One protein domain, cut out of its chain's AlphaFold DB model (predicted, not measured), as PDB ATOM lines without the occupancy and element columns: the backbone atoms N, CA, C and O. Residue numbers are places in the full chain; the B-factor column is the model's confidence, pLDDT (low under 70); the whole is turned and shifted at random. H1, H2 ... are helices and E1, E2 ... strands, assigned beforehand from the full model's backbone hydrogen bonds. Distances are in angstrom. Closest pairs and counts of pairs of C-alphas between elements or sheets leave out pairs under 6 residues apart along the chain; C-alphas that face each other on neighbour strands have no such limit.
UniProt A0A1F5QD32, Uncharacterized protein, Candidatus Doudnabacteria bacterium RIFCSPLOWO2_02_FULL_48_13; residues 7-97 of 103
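Overview. This is residues 7 to 97 of the 103 residues of an uncharacterized protein of Candidatus Doudnabacteria bacterium RIFCSPLOWO2_02_FULL_48_13 (UniProt A0A1F5QD32). A long, slender hairpin of strands E1 and E2 reaches away from a loose group of three helices, and its tip, residues 56 to 61, sticks out free. Short E3 pairs with E2 near the hairpin's base and leads directly into H3; H2 packs on H3 and makes a corner with H1. The printed part has 91 residues, with three named helices and three strands in the order H1 H2 E1 E2 E3 H3. The class is mixed, helices and strands, and the antiparallel sheet runs E1 E2 E3. The whole is loose, with a radius of gyration of the C-alphas of 16.3 A, and spans 55 by 33 by 21 A.

Along the chain. H1, residues 7 to 16, begins at C-alpha 7 (63.596, 71.021, 81.969) and is 14.3 A long. H2, residues 18 to 32, measures 21.3 A. E1, residues 45 to 57, measures 36.0 A and ends at C-alpha 57 (106.507, 48.578, 96.668). E2, residues 60 to 71, measures 36.4 A, and E3, residues 74 to 77, 10.2 A. H3, residues 78 to 95, measures 25.7 A and ends at C-alpha 95 (73.924, 71.415, 71.325).

Arrangement. E1, E2 and E3 form a meander, each strand the antiparallel neighbour of the one before. In hairpin E1 and E2, N 53 and O 64 are 2.8 A apart; in hairpin E2 and E3, N 69 and O 76 are 2.8 A apart, both within hydrogen-bond range. H3 only grazes the sheet with residues 78 to 83, and the closest C-alphas of E2 and H3, of Leu 67 and Ala 78, are 5.5 A apart; H2 only grazes the sheet with residues 22 to 30. H2, with residues 19 to 23 alone, touches H3, with residues 81 to 88 alone, at a steep tilt of 61 degrees, opposite ways; their closest C-alphas, of Ala 19 and Cys 85, are 5.3 A apart. H1 and H2 touch only at the corner, closest at the C-alphas of Ile 14 and Leu 20, 5.1 A. H1 is apart from the three strands. In H1, H2 and H3 every O i to N i+4 pair is within hydrogen-bond range.

Size, cuts and confidence. The C-alphas farthest apart, of Ala 8 and Pro 58, are 55.3 A apart. The printed part has no cut. The link from H2 to E1, residues 33 to 44, is long, and its residues 33 to 38 have pLDDT under 70.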
ATOM      1  N   THR A   7      63.795  72.163  81.068       80.69
ATOM      2  CA  THR A   7      63.596  71.021  81.969       80.69
ATOM      3  C   THR A   7      63.137  69.764  81.231       80.69
ATOM      4  O   THR A   7      63.652  68.684  81.489       80.69
ATOM      5  N   ALA A   8      62.199  69.889  80.287       82.44
ATOM      6  CA  ALA A   8      61.744  68.757  79.483       82.44
ATOM      7  C   ALA A   8      62.861  68.235  78.564       82.44
ATOM      8  O   ALA A   8      63.007  67.026  78.422       82.44
ATOM      9  N   ASN A   9      63.683  69.131  78.006       86.88
ATOM     10  CA  ASN A   9      64.831  68.747  77.180       86.88
ATOM     11  C   ASN A   9      65.903  68.011  77.997       86.88
ATOM     12  O   ASN A   9      66.477  67.043  77.514       86.88
ATOM     13  N   VAL A  10      66.149  68.445  79.237       90.50
ATOM     14  CA  VAL A  10      67.081  67.788  80.166       90.50
ATOM     15  C   VAL A  10      66.603  66.378  80.522       90.50
ATOM     16  O   VAL A  10      67.374  65.426  80.425       90.50
ATOM     17  N   GLU A  11      65.334  66.220  80.904       90.19
ATOM     18  CA  GLU A  11      64.781  64.908  81.272       90.19
ATOM     19  C   GLU A  11      64.776  63.923  80.094       90.19
ATOM     20  O   GLU A  11      65.119  62.745  80.255       90.19
ATOM     21  N   ASP A  12      64.433  64.412  78.901       90.81
ATOM     22  CA  ASP A  12      64.487  63.638  77.663       90.81
ATOM     23  C   ASP A  12      65.928  63.231  77.315       90.81
ATOM     24  O   ASP A  12      66.182  62.072  76.983       90.81
ATOM     25  N   PHE A  13      66.891  64.144  77.475       93.75
ATOM     26  CA  PHE A  13      68.300  63.862  77.217       93.75
ATOM     27  C   PHE A  13      68.871  62.802  78.165       93.75
ATOM     28  O   PHE A  13      69.489  61.841  77.706       93.75
ATOM     29  N   ILE A  14      68.599  62.913  79.473       92.25
ATOM     30  CA  ILE A  14      69.023  61.907  80.463       92.25
ATOM     31  C   ILE A  14      68.464  60.527  80.103       92.25
ATOM     32  O   ILE A  14      69.166  59.530  80.234       92.25
ATOM     33  N   SER A  15      67.206  60.462  79.661       91.44
ATOM     34  CA  SER A  15      66.543  59.190  79.345       91.44
ATOM     35  C   SER A  15      67.064  58.553  78.052       91.44
ATOM     36  O   SER A  15      67.014  57.335  77.908       91.44
ATOM     37  N   LYS A  16      67.566  59.360  77.107       91.81
ATOM     38  CA  LYS A  16      68.108  58.890  75.820       91.81
ATOM     39  C   LYS A  16      69.597  58.562  75.868       91.81
ATOM     40  O   LYS A  16      70.042  57.697  75.116       91.81
ATOM     41  N   SER A  17      70.367  59.239  76.718       93.56
ATOM     42  CA  SER A  17      71.783  58.929  76.904       93.56
ATOM     43  C   SER A  17      71.946  57.646  77.715       93.56
ATOM     44  O   SER A  17      71.389  57.484  78.804       93.56
ATOM     45  N   ASN A  18      72.759  56.724  77.198       91.62
ATOM     46  CA  ASN A  18      73.043  55.467  77.883       91.62
ATOM     47  C   ASN A  18      73.789  55.704  79.205       91.62
ATOM     48  O   ASN A  18      73.427  55.132  80.226       91.62
ATOM     49  N   ALA A  19      74.810  56.565  79.210       93.44
ATOM     50  CA  ALA A  19      75.583  56.824  80.421       93.44
ATOM     51  C   ALA A  19      74.730  57.530  81.489       93.44
ATOM     52  O   ALA A  19      74.704  57.098  82.643       93.44
ATOM     53  N   LEU A  20      73.981  58.567  81.096       93.75
ATOM     54  CA  LEU A  20      73.178  59.356  82.031       93.75
ATOM     55  C   LEU A  20      71.989  58.579  82.596       93.75
ATOM     56  O   LEU A  20      71.702  58.714  83.785       93.75
ATOM     57  N   SER A  21      71.319  57.753  81.791       93.06
ATOM     58  CA  SER A  21      70.219  56.915  82.284       93.06
ATOM     59  C   SER A  21      70.708  55.881  83.303       93.06
ATOM     60  O   SER A  21      70.118  55.771  84.378       93.06
ATOM     61  N   LEU A  22      71.832  55.205  83.034       91.88
ATOM     62  CA  LEU A  22      72.448  54.256  83.970       91.88
ATOM     63  C   LEU A  22      72.903  54.937  85.269       91.88
ATOM     64  O   LEU A  22      72.660  54.421  86.361       91.88
ATOM     65  N   ALA A  23      73.538  56.107  85.171       91.06
ATOM     66  CA  ALA A  23      73.956  56.868  86.345       91.06
ATOM     67  C   ALA A  23      72.760  57.378  87.162       91.06
ATOM     68  O   ALA A  23      72.794  57.338  88.393       91.06
ATOM     69  N   ALA A  24      71.684  57.814  86.502       89.19
ATOM     70  CA  ALA A  24      70.457  58.222  87.176       89.19
ATOM     71  C   ALA A  24      69.821  57.050  87.937       89.19
ATOM     72  O   ALA A  24      69.433  57.216  89.094       89.19
ATOM     73  N   ASP A  25      69.764  55.863  87.334       85.81
ATOM     74  CA  ASP A  25      69.237  54.660  87.986       85.81
ATOM     75  C   ASP A  25      70.102  54.229  89.173       85.81
ATOM     76  O   ASP A  25      69.576  53.905  90.242       85.81
ATOM     77  N   TYR A  26      71.427  54.313  89.036       85.12
ATOM     78  CA  TYR A  26      72.358  54.085  90.136       85.12
ATOM     79  C   TYR A  26      72.120  55.054  91.312       85.12
ATOM     80  O   TYR A  26      71.908  54.619  92.448       85.12
ATOM     81  N   CYS A  27      72.086  56.362  91.046       84.06
ATOM     82  CA  CYS A  27      71.862  57.390  92.066       84.06
ATOM     83  C   CYS A  27      70.486  57.263  92.735       84.06
ATOM     84  O   CYS A  27      70.371  57.417  93.954       84.06
ATOM     85  N   ASN A  28      69.445  56.957  91.955       82.31
ATOM     86  CA  ASN A  28      68.097  56.744  92.477       82.31
ATOM     87  C   ASN A  28      68.044  55.509  93.381       82.31
ATOM     88  O   ASN A  28      67.498  55.603  94.480       82.31
ATOM     89  N   SER A  29      68.675  54.404  92.968       77.25
ATOM     90  CA  SER A  29      68.777  53.186  93.781       77.25
ATOM     91  C   SER A  29      69.435  53.467  95.130       77.25
ATOM     92  O   SER A  29      68.966  53.003  96.166       77.25
ATOM     93  N   PHE A  30      70.497  54.277  95.139       76.69
ATOM     94  CA  PHE A  30      71.186  54.644  96.373       76.69
ATOM     95  C   PHE A  30      70.331  55.535  97.283       76.69
ATOM     96  O   PHE A  30      70.239  55.289  98.483       76.69
ATOM     97  N   LYS A  31      69.677  56.557  96.717       73.06
ATOM     98  CA  LYS A  31      68.842  57.506  97.471       73.06
ATOM     99  C   LYS A  31      67.652  56.833  98.159       73.06
ATOM    100  O   LYS A  31      67.271  57.250  99.249       73.06
ATOM    101  N   HIS A  32      67.050  55.848  97.503       71.75
ATOM    102  CA  HIS A  32      65.786  55.246  97.920       71.75
ATOM    103  C   HIS A  32      65.950  53.845  98.543       71.75
ATOM    104  O   HIS A  32      64.978  53.267  99.016       71.75
ATOM    105  N   GLY A  33      67.174  53.303  98.604       61.31
ATOM    106  CA  GLY A  33      67.407  51.919  99.043       61.31
ATOM    107  C   GLY A  33      66.899  50.875  98.037       61.31
ATOM    108  O   GLY A  33      66.611  49.742  98.413       61.31
ATOM    109  N   GLY A  34      66.769  51.274  96.773       61.25
ATOM    110  CA  GLY A  34      66.111  50.562  95.681       61.25
ATOM    111  C   GLY A  34      65.505  51.557  94.687       61.25
ATOM    112  O   GLY A  34      65.510  52.762  94.927       61.25
ATOM    113  N   LEU A  35      65.006  51.093  93.545       59.88
ATOM    114  CA  LEU A  35      64.295  51.962  92.606       59.88
ATOM    115  C   LEU A  35      62.818  52.079  93.022       59.88
ATOM    116  O   LEU A  35      62.019  51.199  92.728       59.88
ATOM    117  N   ASP A  36      62.439  53.187  93.669       56.09
ATOM    118  CA  ASP A  36      61.031  53.493  94.015       56.09
ATOM    119  C   ASP A  36      60.142  53.747  92.772       56.09
ATOM    120  O   ASP A  36      58.915  53.806  92.860       56.09
ATOM    121  N   LYS A  37      60.759  53.955  91.601       62.75
ATOM    122  CA  LYS A  37      60.124  54.230  90.302       62.75
ATOM    123  C   LYS A  37      60.810  53.416  89.204       62.75
ATOM    124  O   LYS A  37      61.973  53.067  89.354       62.75
ATOM    125  N   ASN A  38      60.115  53.187  88.084       68.06
ATOM    126  CA  ASN A  38      60.670  52.500  86.908       68.06
ATOM    127  C   ASN A  38      62.038  53.086  86.504       68.06
ATOM    128  O   ASN A  38      62.185  54.311  86.448       68.06
ATOM    129  N   SER A  39      63.008  52.215  86.207       75.00
ATOM    130  CA  SER A  39      64.339  52.621  85.750       75.00
ATOM    131  C   SER A  39      64.269  53.380  84.427       75.00
ATOM    132  O   SER A  39      63.503  53.029  83.525       75.00
ATOM    133  N   ARG A  40      65.091  54.422  84.294       80.50
ATOM    134  CA  ARG A  40      65.210  55.216  83.063       80.50
ATOM    135  C   ARG A  40      65.883  54.417  81.953       80.50
ATOM    136  O   ARG A  40      65.485  54.534  80.801       80.50
ATOM    137  N   SER A  41      66.868  53.592  82.301       78.38
ATOM    138  CA  SER A  41      67.555  52.693  81.365       78.38
ATOM    139  C   SER A  41      66.758  51.423  81.043       78.38
ATOM    140  O   SER A  41      67.147  50.661  80.157       78.38
ATOM    141  N   GLY A  42      65.674  51.154  81.781       79.88
ATOM    142  CA  GLY A  42      64.970  49.872  81.741       79.88
ATOM    143  C   GLY A  42      65.759  48.711  82.360       79.88
ATOM    144  O   GLY A  42      65.357  47.561  82.207       79.88
ATOM    145  N   GLN A  43      66.883  48.987  83.032       81.69
ATOM    146  CA  GLN A  43      67.740  47.986  83.670       81.69
ATOM    147  C   GLN A  43      67.716  48.140  85.192       81.69
ATOM    148  O   GLN A  43      67.419  49.214  85.716       81.69
ATOM    149  N   GLU A  44      68.026  47.060  85.904       79.88
ATOM    150  CA  GLU A  44      68.136  47.059  87.362       79.88
ATOM    151  C   GLU A  44      69.601  47.006  87.792       79.88
ATOM    152  O   GLU A  44      70.433  46.343  87.164       79.88
ATOM    153  N   LEU A  45      69.913  47.715  88.878       83.50
ATOM    154  CA  LEU A  45      71.195  47.591  89.556       83.50
ATOM    155  C   LEU A  45      71.198  46.287  90.356       83.50
ATOM    156  O   LEU A  45      70.543  46.174  91.387       83.50
ATOM    157  N   GLU A  46      71.972  45.317  89.891       85.88
ATOM    158  CA  GLU A  46      72.019  43.981  90.485       85.88
ATOM    159  C   GLU A  46      73.054  43.898  91.604       85.88
ATOM    160  O   GLU A  46      72.844  43.243  92.626       85.88
ATOM    161  N   LYS A  47      74.220  44.520  91.392       86.38
ATOM    162  CA  LYS A  47      75.357  44.379  92.303       86.38
ATOM    163  C   LYS A  47      76.298  45.570  92.252       86.38
ATOM    164  O   LYS A  47      76.507  46.179  91.208       86.38
ATOM    165  N   MET A  48      76.942  45.824  93.385       87.88
ATOM    166  CA  MET A  48      78.085  46.715  93.510       87.88
ATOM    167  C   MET A  48      79.250  45.954  94.141       87.88
ATOM    168  O   MET A  48      79.091  45.338  95.195       87.88
ATOM    169  N   ASN A  49      80.421  46.000  93.507       91.12
ATOM    170  CA  ASN A  49      81.655  45.429  94.040       91.12
ATOM    171  C   ASN A  49      82.693  46.537  94.215       91.12
ATOM    172  O   ASN A  49      82.989  47.272  93.276       91.12
ATOM    173  N   THR A  50      83.284  46.622  95.404       93.38
ATOM    174  CA  THR A  50      84.465  47.464  95.623       93.38
ATOM    175  C   THR A  50      85.704  46.589  95.526       93.38
ATOM    176  O   THR A  50      85.855  45.624  96.272       93.38
ATOM    177  N   HIS A  51      86.587  46.929  94.600       90.25
ATOM    178  CA  HIS A  51      87.897  46.322  94.448       90.25
ATOM    179  C   HIS A  51      88.902  47.211  95.165       90.25
ATOM    180  O   HIS A  51      89.044  48.375  94.800       90.25
ATOM    181  N   ILE A  52      89.574  46.680  96.181       91.25
ATOM    182  CA  ILE A  52      90.604  47.397  96.935       91.25
ATOM    183  C   ILE A  52      91.909  46.637  96.750       91.25
ATOM    184  O   ILE A  52      91.948  45.424  96.959       91.25
ATOM    185  N   ASN A  53      92.953  47.348  96.345       90.06
ATOM    186  CA  ASN A  53      94.283  46.800  96.164       90.06
ATOM    187  C   ASN A  53      95.280  47.530  97.064       90.06
ATOM    188  O   ASN A  53      95.242  48.757  97.182       90.06
ATOM    189  N   PHE A  54      96.171  46.758  97.679       91.88
ATOM    190  CA  PHE A  54      97.191  47.242  98.598       91.88
ATOM    191  C   PHE A  54      98.525  46.601  98.236       91.88
ATOM    192  O   PHE A  54      98.742  45.422  98.511       91.88
ATOM    193  N   ASP A  55      99.418  47.394  97.657       91.81
ATOM    194  CA  ASP A  55     100.730  46.949  97.209       91.81
ATOM    195  C   ASP A  55     101.835  47.572  98.061       91.81
ATOM    196  O   ASP A  55     101.937  48.792  98.227       91.81
ATOM    197  N   LEU A  56     102.711  46.713  98.579       90.25
ATOM    198  CA  LEU A  56     103.987  47.122  99.155       90.25
ATOM    199  C   LEU A  56     105.026  47.150  98.034       90.25
ATOM    200  O   LEU A  56     105.419  46.113  97.502       90.25
ATOM    201  N   THR A  57     105.470  48.349  97.676       88.44
ATOM    202  CA  THR A  57     106.507  48.578  96.668       88.44
ATOM    203  C   THR A  57     107.846  48.891  97.346       88.44
ATOM    204  O   THR A  57     107.860  49.343  98.494       88.44
ATOM    205  N   PRO A  58     108.994  48.719  96.660       90.81
ATOM    206  CA  PRO A  58     110.303  49.079  97.215       90.81
ATOM    207  C   PRO A  58     110.419  50.548  97.655       90.81
ATOM    208  O   PRO A  58     111.273  50.876  98.474       90.81
ATOM    209  N   THR A  59     109.575  51.431  97.115       89.62
ATOM    210  CA  THR A  59     109.561  52.871  97.405       89.62
ATOM    211  C   THR A  59     108.435  53.297  98.350       89.62
ATOM    212  O   THR A  59     108.349  54.479  98.681       89.62
ATOM    213  N   GLY A  60     107.587  52.373  98.813       89.06
ATOM    214  CA  GLY A  60     106.510  52.675  99.755       89.06
ATOM    215  C   GLY A  60     105.220  51.900  99.504       89.06
ATOM    216  O   GLY A  60     105.189  50.893  98.802       89.06
ATOM    217  N   PHE A  61     104.135  52.383 100.100       92.00
ATOM    218  CA  PHE A  61     102.809  51.777 100.025       92.00
ATOM    219  C   PHE A  61     101.974  52.420  98.916       92.00
ATOM    220  O   PHE A  61     101.825  53.642  98.879       92.00
ATOM    221  N   VAL A  62     101.408  51.595  98.037       91.88
ATOM    222  CA  VAL A  62     100.472  52.019  96.995       91.88
ATOM    223  C   VAL A  62      99.120  51.379  97.286       91.88
ATOM    224  O   VAL A  62      99.011  50.162  97.393       91.88
ATOM    225  N   ALA A  63      98.080  52.200  97.404       91.50
ATOM    226  CA  ALA A  63      96.706  51.737  97.534       91.50
ATOM    227  C   ALA A  63      95.876  52.232  96.353       91.50
ATOM    228  O   ALA A  63      96.007  53.385  95.935       91.50
ATOM    229  N   SER A  64      94.994  51.380  95.842       90.75
ATOM    230  CA  SER A  64      93.993  51.778  94.857       90.75
ATOM    231  C   SER A  64      92.639  51.166  95.183       90.75
ATOM    232  O   SER A  64      92.535  50.112  95.812       90.75
ATOM    233  N   ALA A  65      91.583  51.860  94.773       91.56
ATOM    234  CA  ALA A  65      90.221  51.379  94.893       91.56
ATOM    235  C   ALA A  65      89.475  51.622  93.583       91.56
ATOM    236  O   ALA A  65      89.670  52.644  92.924       91.56
ATOM    237  N   ARG A  66      88.618  50.675  93.217       93.69
ATOM    238  CA  ARG A  66      87.761  50.734  92.035       93.69
ATOM    239  C   ARG A  66      86.366  50.246  92.398       93.69
ATOM    240  O   ARG A  66      86.224  49.254  93.108       93.69
ATOM    241  N   LEU A  67      85.348  50.917  91.875       93.88
ATOM    242  CA  LEU A  67      83.955  50.531  92.056       93.88
ATOM    243  C   LEU A  67      83.405  49.943  90.755       93.88
ATOM    244  O   LEU A  67      83.408  50.605  89.719       93.88
ATOM    245  N   GLU A  68      82.938  48.699  90.812       95.06
ATOM    246  CA  GLU A  68      82.288  48.002  89.701       95.06
ATOM    247  C   GLU A  68      80.783  47.881  89.976       95.06
ATOM    248  O   GLU A  68      80.369  47.428  91.046       95.06
ATOM    249  N   LEU A  69      79.967  48.271  88.998       92.44
ATOM    250  CA  LEU A  69      78.510  48.174  89.016       92.44
ATOM    251  C   LEU A  69      78.071  47.075  88.048       92.44
ATOM    252  O   LEU A  69      78.491  47.080  86.894       92.44
ATOM    253  N   THR A  70      77.205  46.162  88.480       91.44
ATOM    254  CA  THR A  70      76.509  45.236  87.582       91.44
ATOM    255  C   THR A  70      75.100  45.756  87.339       91.44
ATOM    256  O   THR A  70      74.308  45.827  88.279       91.44
ATOM    257  N   ILE A  71      74.797  46.126  86.095       87.94
ATOM    258  CA  ILE A  71      73.497  46.656  85.671       87.94
ATOM    259  C   ILE A  71      73.034  45.857  84.450       87.94
ATOM    260  O   ILE A  71      73.764  45.780  83.456       87.94
ATOM    261  N   GLY A  72      71.864  45.216  84.537       85.62
ATOM    262  CA  GLY A  72      71.313  44.381  83.458       85.62
ATOM    263  C   GLY A  72      72.284  43.301  82.955       85.62
ATOM    264  O   GLY A  72      72.478  43.142  81.746       85.62
ATOM    265  N   GLY A  73      72.980  42.625  83.871       86.88
ATOM    266  CA  GLY A  73      73.989  41.600  83.594       86.88
ATOM    267  C   GLY A  73      75.329  42.110  83.043       86.88
ATOM    268  O   GLY A  73      76.244  41.313  82.824       86.88
ATOM    269  N   LYS A  74      75.486  43.422  82.820       91.00
ATOM    270  CA  LYS A  74      76.731  44.037  82.332       91.00
ATOM    271  C   LYS A  74      77.490  44.717  83.459       91.00
ATOM    272  O   LYS A  74      76.897  45.342  84.330       91.00
ATOM    273  N   LYS A  75      78.818  44.622  83.413       93.44
ATOM    274  CA  LYS A  75      79.719  45.255  84.379       93.44
ATOM    275  C   LYS A  75      80.203  46.604  83.867       93.44
ATOM    276  O   LYS A  75      80.711  46.694  82.751       93.44
ATOM    277  N   TYR A  76      80.112  47.613  84.717       93.38
ATOM    278  CA  TYR A  76      80.550  48.974  84.459       93.38
ATOM    279  C   TYR A  76      81.555  49.393  85.521       93.38
ATOM    280  O   TYR A  76      81.360  49.151  86.710       93.38
ATOM    281  N   ASP A  77      82.629  50.047  85.095       94.44
ATOM    282  CA  ASP A  77      83.443  50.826  86.015       94.44
ATOM    283  C   ASP A  77      82.718  52.129  86.362       94.44
ATOM    284  O   ASP A  77      82.340  52.872  85.456       94.44
ATOM    285  N   ALA A  78      82.525  52.417  87.650       92.56
ATOM    286  CA  ALA A  78      81.778  53.603  88.064       92.56
ATOM    287  C   ALA A  78      82.491  54.910  87.680       92.56
ATOM    288  O   ALA A  78      81.827  55.891  87.349       92.56
ATOM    289  N   PHE A  79      83.828  54.929  87.692       93.50
ATOM    290  CA  PHE A  79      84.598  56.116  87.324       93.50
ATOM    291  C   PHE A  79      84.526  56.381  85.815       93.50
ATOM    292  O   PHE A  79      84.285  57.515  85.397       93.50
ATOM    293  N   SER A  80      84.642  55.338  84.990       94.81
ATOM    294  CA  SER A  80      84.418  55.446  83.544       94.81
ATOM    295  C   SER A  80      82.989  55.883  83.226       94.81
ATOM    296  O   SER A  80      82.806  56.796  82.426       94.81
ATOM    297  N   LEU A  81      81.980  55.307  83.892       94.31
ATOM    298  CA  LEU A  81      80.582  55.703  83.700       94.31
ATOM    299  C   LEU A  81      80.367  57.185  84.040       94.31
ATOM    300  O   LEU A  81      79.730  57.903  83.272       94.31
ATOM    301  N   ALA A  82      80.938  57.661  85.150       94.19
ATOM    302  CA  ALA A  82      80.890  59.074  85.524       94.19
ATOM    303  C   ALA A  82      81.599  59.970  84.494       94.19
ATOM    304  O   ALA A  82      81.091  61.033  84.142       94.19
ATOM    305  N   THR A  83      82.740  59.522  83.968       96.06
ATOM    306  CA  THR A  83      83.475  60.234  82.913       96.06
ATOM    307  C   THR A  83      82.630  60.374  81.646       96.06
ATOM    308  O   THR A  83      82.589  61.447  81.046       96.06
ATOM    309  N   ASP A  84      81.924  59.319  81.247       96.50
ATOM    310  CA  ASP A  84      81.057  59.359  80.069       96.50
ATOM    311  C   ASP A  84      79.807  60.219  80.303       96.50
ATOM    312  O   ASP A  84      79.394  60.941  79.398       96.50
ATOM    313  N   CYS A  85      79.271  60.253  81.528       96.44
ATOM    314  CA  CYS A  85      78.205  61.192  81.893       96.44
ATOM    315  C   CYS A  85      78.627  62.653  81.697       96.44
ATOM    316  O   CYS A  85      77.836  63.454  81.207       96.44
ATOM    317  N   MET A  86      79.864  63.006  82.062       96.12
ATOM    318  CA  MET A  86      80.367  64.369  81.866       96.12
ATOM    319  C   MET A  86      80.442  64.737  80.382       96.12
ATOM    320  O   MET A  86      79.956  65.796  80.003       96.12
ATOM    321  N   LYS A  87      80.939  63.833  79.528       96.19
ATOM    322  CA  LYS A  87      80.988  64.057  78.070       96.19
ATOM    323  C   LYS A  87      79.599  64.243  77.453       96.19
ATOM    324  O   LYS A  87      79.426  65.037  76.528       96.19
ATOM    325  N   GLU A  88      78.613  63.496  77.941       96.12
ATOM    326  CA  GLU A  88      77.221  63.616  77.495       96.12
ATOM    327  C   GLU A  88      76.630  64.966  77.912       96.12
ATOM    328  O   GLU A  88      75.965  65.624  77.111       96.12
ATOM    329  N   TRP A  89      76.927  65.434  79.129       95.50
ATOM    330  CA  TRP A  89      76.543  66.780  79.554       95.50
ATOM    331  C   TRP A  89      77.215  67.871  78.731       95.50
ATOM    332  O   TRP A  89      76.523  68.789  78.295       95.50
ATOM    333  N   ASP A  90      78.516  67.758  78.465       94.38
ATOM    334  CA  ASP A  90      79.228  68.699  77.596       94.38
ATOM    335  C   ASP A  90      78.556  68.762  76.214       94.38
ATOM    336  O   ASP A  90      78.223  69.842  75.724       94.38
ATOM    337  N   SER A  91      78.222  67.599  75.646       93.12
ATOM    338  CA  SER A  91      77.510  67.495  74.365       93.12
ATOM    339  C   SER A  91      76.127  68.155  74.408       93.12
ATOM    340  O   SER A  91      75.749  68.870  73.479       93.12
ATOM    341  N   PHE A  92      75.362  67.953  75.484       93.62
ATOM    342  CA  PHE A  92      74.061  68.601  75.669       93.62
ATOM    343  C   PHE A  92      74.187  70.123  75.737       93.62
ATOM    344  O   PHE A  92      73.415  70.842  75.094       93.62
ATOM    345  N   LEU A  93      75.151  70.623  76.512       92.50
ATOM    346  CA  LEU A  93      75.384  72.054  76.684       92.50
ATOM    347  C   LEU A  93      75.782  72.705  75.357       92.50
ATOM    348  O   LEU A  93      75.220  73.741  74.999       92.50
ATOM    349  N   GLU A  94      76.672  72.068  74.593       91.62
ATOM    350  CA  GLU A  94      77.074  72.525  73.260       91.62
ATOM    351  C   GLU A  94      75.890  72.576  72.286       91.62
ATOM    352  O   GLU A  94      75.659  73.608  71.648       91.62
ATOM    353  N   GLN A  95      75.094  71.503  72.211       90.44
ATOM    354  CA  GLN A  95      73.924  71.415  71.325       90.44
ATOM    355  C   GLN A  95      72.858  72.470  71.644       90.44
ATOM    356  O   GLN A  95      72.193  72.972  70.737       90.44
ATOM    357  N   ASN A  96      72.708  72.827  72.922       89.31
ATOM    358  CA  ASN A  96      71.756  73.840  73.378       89.31
ATOM    359  C   ASN A  96      72.378  75.244  73.491       89.31
ATOM    360  O   ASN A  96      71.702  76.171  73.935       89.31
ATOM    361  N   GLN A  97      73.643  75.415  73.087       90.00
ATOM    362  CA  GLN A  97      74.386  76.680  73.151       90.00
ATOM    363  C   GLN A  97      74.431  77.298  74.559       90.00
ATOM    364  O   GLN A  97      74.496  78.519  74.724       90.00
TER     365      GLN A  97